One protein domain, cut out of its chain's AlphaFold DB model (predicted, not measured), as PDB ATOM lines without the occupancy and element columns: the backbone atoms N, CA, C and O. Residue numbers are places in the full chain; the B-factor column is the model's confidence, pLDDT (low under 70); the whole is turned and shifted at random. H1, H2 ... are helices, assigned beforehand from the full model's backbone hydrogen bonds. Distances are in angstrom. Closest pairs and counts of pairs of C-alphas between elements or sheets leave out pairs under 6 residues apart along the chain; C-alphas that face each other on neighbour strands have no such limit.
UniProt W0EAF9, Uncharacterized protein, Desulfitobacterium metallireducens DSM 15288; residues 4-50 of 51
ATOM      1  N   ASP A   4     141.520 188.735 149.681       75.44
ATOM      2  CA  ASP A   4     141.825 187.309 149.807       75.44
ATOM      3  C   ASP A   4     143.307 187.038 150.076       75.44
ATOM      4  O   ASP A   4     143.638 186.056 150.731       75.44
ATOM      5  N   GLU A   5     144.195 187.908 149.601       75.31
ATOM      6  CA  GLU A   5     145.643 187.789 149.792       75.31
ATOM      7  C   GLU A   5     146.021 188.137 151.235       75.31
ATOM      8  O   GLU A   5     146.692 187.357 151.906       75.31
ATOM      9  N   ALA A   6     145.466 189.237 151.758       82.25
ATOM     10  CA  ALA A   6     145.653 189.642 153.151       82.25
ATOM     11  C   ALA A   6     145.114 188.592 154.137       82.25
ATOM     12  O   ALA A   6     145.749 188.282 155.142       82.25
ATOM     13  N   ARG A   7     143.959 187.990 153.823       82.44
ATOM     14  CA  ARG A   7     143.370 186.929 154.648       82.44
ATOM     15  C   ARG A   7     144.240 185.668 154.680       82.44
ATOM     16  O   ARG A   7     144.297 185.001 155.709       82.44
ATOM     17  N   ARG A   8     144.906 185.320 153.576       79.75
ATOM     18  CA  ARG A   8     145.796 184.147 153.510       79.75
ATOM     19  C   ARG A   8     147.092 184.362 154.275       79.75
ATOM     20  O   ARG A   8     147.511 183.466 155.006       79.75
ATOM     21  N   GLU A   9     147.683 185.550 154.169       80.88
ATOM     22  CA  GLU A   9     148.828 185.919 155.008       80.88
ATOM     23  C   GLU A   9     148.457 185.847 156.491       80.88
ATOM     24  O   GLU A   9     149.151 185.199 157.270       80.88
ATOM     25  N   GLU A  10     147.304 186.397 156.871       85.75
ATOM     26  CA  GLU A  10     146.835 186.348 158.255       85.75
ATOM     27  C   GLU A  10     146.659 184.907 158.768       85.75
ATOM     28  O   GLU A  10     147.062 184.599 159.888       85.75
ATOM     29  N   LEU A  11     146.098 184.004 157.957       83.19
ATOM     30  CA  LEU A  11     145.932 182.595 158.333       83.19
ATOM     31  C   LEU A  11     147.269 181.866 158.487       83.19
ATOM     32  O   LEU A  11     147.434 181.124 159.454       83.19
ATOM     33  N   THR A  12     148.226 182.115 157.591       81.81
ATOM     34  CA  THR A  12     149.570 181.516 157.669       81.81
ATOM     35  C   THR A  12     150.277 181.941 158.958       81.81
ATOM     36  O   THR A  12     150.925 181.136 159.618       81.81
ATOM     37  N   HIS A  13     150.108 183.204 159.359       84.56
ATOM     38  CA  HIS A  13     150.704 183.730 160.585       84.56
ATOM     39  C   HIS A  13     149.990 183.236 161.850       84.56
ATOM     40  O   HIS A  13     150.635 183.030 162.876       84.56
ATOM     41  N   LYS A  14     148.664 183.062 161.804       90.00
ATOM     42  CA  LYS A  14     147.874 182.594 162.955       90.00
ATOM     43  C   LYS A  14     148.026 181.100 163.224       90.00
ATOM     44  O   LYS A  14     147.888 180.694 164.374       90.00
ATOM     45  N   PHE A  15     148.274 180.298 162.191       88.75
ATOM     46  CA  PHE A  15     148.280 178.837 162.282       88.75
ATOM     47  C   PHE A  15     149.518 178.219 161.610       88.75
ATOM     48  O   PHE A  15     149.373 177.452 160.654       88.75
ATOM     49  N   PRO A  16     150.736 178.521 162.099       86.50
ATOM     50  CA  PRO A  16     151.973 178.016 161.500       86.50
ATOM     51  C   PRO A  16     152.053 176.480 161.516       86.50
ATOM     52  O   PRO A  16     152.494 175.882 160.539       86.50
ATOM     53  N   ASP A  17     151.544 175.834 162.568       90.75
ATOM     54  CA  ASP A  17     151.563 174.370 162.703       90.75
ATOM     55  C   ASP A  17     150.711 173.676 161.627       90.75
ATOM     56  O   ASP A  17     151.060 172.610 161.121       90.75
ATOM     57  N   VAL A  18     149.591 174.298 161.246       88.12
ATOM     58  CA  VAL A  18     148.690 173.764 160.215       88.12
ATOM     59  C   VAL A  18     149.319 173.916 158.834       88.12
ATOM     60  O   VAL A  18     149.214 173.004 158.014       88.12
ATOM     61  N   ASP A  19     149.994 175.039 158.575       86.50
ATOM     62  CA  ASP A  19     150.748 175.220 157.333       86.50
ATOM     63  C   ASP A  19     151.882 174.196 157.221       86.50
ATOM     64  O   ASP A  19     152.031 173.558 156.179       86.50
ATOM     65  N   GLN A  20     152.613 173.955 158.313       87.31
ATOM     66  CA  GLN A  20     153.664 172.944 158.349       87.31
ATOM     67  C   GLN A  20     153.119 171.539 158.065       87.31
ATOM     68  O   GLN A  20     153.638 170.851 157.183       87.31
ATOM     69  N   HIS A  21     152.041 171.138 158.741       89.62
ATOM     70  CA  HIS A  21     151.403 169.847 158.496       89.62
ATOM     71  C   HIS A  21     150.915 169.709 157.043       89.62
ATOM     72  O   HIS A  21     151.066 168.663 156.412       89.62
ATOM     73  N   PHE A  22     150.397 170.794 156.461       85.12
ATOM     74  CA  PHE A  22     150.016 170.832 155.052       85.12
ATOM     75  C   PHE A  22     151.216 170.630 154.111       85.12
ATOM     76  O   PHE A  22     151.077 169.941 153.099       85.12
ATOM     77  N   GLN A  23     152.401 171.169 154.429       83.31
ATOM     78  CA  GLN A  23     153.616 170.898 153.645       83.31
ATOM     79  C   GLN A  23     154.078 169.446 153.744       83.31
ATOM     80  O   GLN A  23     154.589 168.901 152.770       83.31
ATOM     81  N   GLU A  24     153.935 168.826 154.911       88.00
ATOM     82  CA  GLU A  24     154.310 167.425 155.120       88.00
ATOM     83  C   GLU A  24     153.436 166.503 154.270       88.00
ATOM     84  O   GLU A  24     153.963 165.711 153.490       88.00
ATOM     85  N   ILE A  25     152.117 166.713 154.296       85.62
ATOM     86  CA  ILE A  25     151.165 165.972 153.461       85.62
ATOM     87  C   ILE A  25     151.508 166.110 151.966       85.62
ATOM     88  O   ILE A  25     151.522 165.120 151.240       85.62
ATOM     89  N   LYS A  26     151.854 167.311 151.485       80.62
ATOM     90  CA  LYS A  26     152.259 167.509 150.077       80.62
ATOM     91  C   LYS A  26     153.545 166.797 149.678       80.62
ATOM     92  O   LYS A  26     153.771 166.581 148.496       80.62
ATOM     93  N   LYS A  27     154.441 166.509 150.621       80.88
ATOM     94  CA  LYS A  27     155.652 165.741 150.303       80.88
ATOM     95  C   LYS A  27     155.321 164.267 150.100       80.88
ATOM     96  O   LYS A  27     155.984 163.602 149.311       80.88
ATOM     97  N   GLU A  28     154.316 163.770 150.814       81.38
ATOM     98  CA  GLU A  28     153.882 162.373 150.758       81.38
ATOM     99  C   GLU A  28     153.002 162.089 149.540       81.38
ATOM    100  O   GLU A  28     153.152 161.065 148.869       81.38
ATOM    101  N   ILE A  29     152.091 163.007 149.232       75.75
ATOM    102  CA  ILE A  29     151.204 162.920 148.080       75.75
ATOM    103  C   ILE A  29     151.908 163.668 146.952       75.75
ATOM    104  O   ILE A  29     152.168 164.848 147.114       75.75
ATOM    105  N   TYR A  30     152.245 163.024 145.830       67.19
ATOM    106  CA  TYR A  30     152.909 163.649 144.666       67.19
ATOM    107  C   TYR A  30     151.983 164.681 143.981       67.19
ATOM    108  O   TYR A  30     151.498 164.500 142.864       67.19
ATOM    109  N   GLU A  31     151.661 165.739 144.709       65.06
ATOM    110  CA  GLU A  31     150.578 166.674 144.481       65.06
ATOM    111  C   GLU A  31     151.144 168.090 144.284       65.06
ATOM    112  O   GLU A  31     152.349 168.320 144.419       65.06
ATOM    113  N   PRO A  32     150.327 169.034 143.793       64.19
ATOM    114  CA  PRO A  32     150.841 170.226 143.142       64.19
ATOM    115  C   PRO A  32     151.705 171.111 144.038       64.19
ATOM    116  O   PRO A  32     151.463 171.192 145.236       64.19
ATOM    117  N   GLN A  33     152.642 171.825 143.394       69.88
ATOM    118  CA  GLN A  33     153.590 172.803 143.956       69.88
ATOM    119  C   GLN A  33     152.889 174.017 144.585       69.88
ATOM    120  O   GLN A  33     153.074 175.148 144.151       69.88
ATOM    121  N   ILE A  34     152.010 173.776 145.551       76.69
ATOM    122  CA  ILE A  34     151.428 174.795 146.401       76.69
ATOM    123  C   ILE A  34     152.331 174.921 147.610       76.69
ATOM    124  O   ILE A  34     152.601 173.917 148.244       76.69
ATOM    125  N   ASP A  35     152.802 176.116 147.942       74.75
ATOM    126  CA  ASP A  35     153.826 176.318 148.974       74.75
ATOM    127  C   ASP A  35     153.228 176.799 150.285       74.75
ATOM    128  O   ASP A  35     153.896 176.743 151.308       74.75
ATOM    129  N   ARG A  36     151.972 177.259 150.290       78.50
ATOM    130  CA  ARG A  36     151.288 177.751 151.494       78.50
ATOM    131  C   ARG A  36     149.831 177.345 151.530       78.50
ATOM    132  O   ARG A  36     149.181 177.181 150.493       78.50
ATOM    133  N   LEU A  37     149.316 177.173 152.737       78.50
ATOM    134  CA  LEU A  37     147.933 176.804 152.965       78.50
ATOM    135  C   LEU A  37     146.969 177.858 152.411       78.50
ATOM    136  O   LEU A  37     147.076 179.054 152.670       78.50
ATOM    137  N   GLY A  38     145.982 177.376 151.658       76.62
ATOM    138  CA  GLY A  38     144.932 178.214 151.098       76.62
ATOM    139  C   GLY A  38     145.334 178.972 149.839       76.62
ATOM    140  O   GLY A  38     144.513 179.743 149.365       76.62
ATOM    141  N   GLU A  39     146.527 178.776 149.273       78.81
ATOM    142  CA  GLU A  39     146.911 179.334 147.969       78.81
ATOM    143  C   GLU A  39     146.418 178.485 146.800       78.81
ATOM    144  O   GLU A  39     146.335 177.261 146.884       78.81
ATOM    145  N   THR A  40     146.092 179.133 145.680       79.75
ATOM    146  CA  THR A  40     145.836 178.429 144.420       79.75
ATOM    147  C   THR A  40     147.073 178.479 143.526       79.75
ATOM    148  O   THR A  40     147.835 179.445 143.544       79.75
ATOM    149  N   LYS A  41     147.211 177.494 142.627       78.31
ATOM    150  CA  LYS A  41     148.276 177.465 141.602       78.31
ATOM    151  C   LYS A  41     148.413 178.769 140.806       78.31
ATOM    152  O   LYS A  41     149.498 179.104 140.339       78.31
ATOM    153  N   LYS A  42     147.300 179.477 140.568       79.25
ATOM    154  CA  LYS A  42     147.310 180.736 139.807       79.25
ATOM    155  C   LYS A  42     148.006 181.853 140.580       79.25
ATOM    156  O   LYS A  42     148.705 182.651 139.967       79.25
ATOM    157  N   GLU A  43     147.810 181.901 141.893       78.06
ATOM    158  CA  GLU A  43     148.332 182.970 142.747       78.06
ATOM    159  C   GLU A  43     149.828 182.811 142.995       78.06
ATOM    160  O   GLU A  43     150.562 183.785 142.863       78.06
ATOM    161  N   GLN A  44     150.313 181.587 143.209       72.19
ATOM    162  CA  GLN A  44     151.755 181.344 143.301       72.19
ATOM    163  C   GLN A  44     152.497 181.679 142.014       72.19
ATOM    164  O   GLN A  44     153.495 182.389 142.040       72.19
ATOM    165  N   LYS A  45     151.953 181.266 140.860       76.75
ATOM    166  CA  LYS A  45     152.529 181.619 139.554       76.75
ATOM    167  C   LYS A  45     152.572 183.137 139.325       76.75
ATOM    168  O   LYS A  45     153.356 183.606 138.505       76.75
ATOM    169  N   GLY A  46     151.701 183.896 139.990       73.38
ATOM    170  CA  GLY A  46     151.735 185.358 139.989       73.38
ATOM    171  C   GLY A  46     152.893 185.931 140.808       73.38
ATOM    172  O   GLY A  46     153.462 186.941 140.402       73.38
ATOM    173  N   ARG A  47     153.274 185.278 141.913       66.12
ATOM    174  CA  ARG A  47     154.409 185.684 142.755       66.12
ATOM    175  C   ARG A  47     155.759 185.390 142.112       66.12
ATOM    176  O   ARG A  47     156.573 186.302 142.043       66.12
ATOM    177  N   ASP A  48     155.946 184.198 141.548       60.91
ATOM    178  CA  ASP A  48     157.208 183.820 140.881       60.91
ATOM    179  C   ASP A  48     157.570 184.739 139.706       60.91
ATOM    180  O   ASP A  48     158.729 184.863 139.331       60.91
ATOM    181  N   LYS A  49     156.573 185.375 139.086       60.00
ATOM    182  CA  LYS A  49     156.776 186.275 137.943       60.00
ATOM    183  C   LYS A  49     157.114 187.715 138.325       60.00
ATOM    184  O   LYS A  49     157.454 188.487 137.433       60.00
ATOM    185  N   ASN A  50     156.969 188.079 139.597       54.53
ATOM    186  CA  ASN A  50     157.177 189.438 140.099       54.53
ATOM    187  C   ASN A  50     158.429 189.561 140.996       54.53
ATOM    188  O   ASN A  50     158.574 190.583 141.669       54.53
TER     189      ASN A  50
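This is residues 4 to 50 of the 51 residues of an uncharacterized protein of Desulfitobacterium metallireducens DSM 15288 (UniProt W0EAF9). Two helices, H1 and H2, make an L with its corner at the tight link between them, and a long loop folds back from the far end of H2 through the middle to a short third helix, H3. No helix touches another. The printed part has 47 residues with three named helices, H1, H2 and H3 in that order, and no named strand: all helix. It is only just compact, close to loose, with a radius of gyration of the C-alphas of 11.0 A, and only just flat, spanning 28 by 24 by 13 A.

H1, residues 4 to 14, and H2, residues 16 to 28, are close but not clearly touching; their closest C-alphas, of Thr 12 and Asp 19, are 6.4 A apart. Their lines are about perpendicular, at 80 degrees. H3, residues 41 to 48, is apart from both. In H1, H2 and H3 every O i to N i+4 pair is within hydrogen-bond range.

H1 begins at C-alpha 4 (141.825, 187.309, 149.807) and is 15.2 A long. H2 is 19.1 A long. H3 ends at C-alpha 48 (157.208, 183.820, 140.881).

The C-alphas farthest apart, of Glu 28 and Asn 50, are 29.3 A apart. The printed part has no cut. The link H2 to H3, residues 29 to 40, is long. Residues 30 to 33 and 47 to 50 of the model have pLDDT under 70.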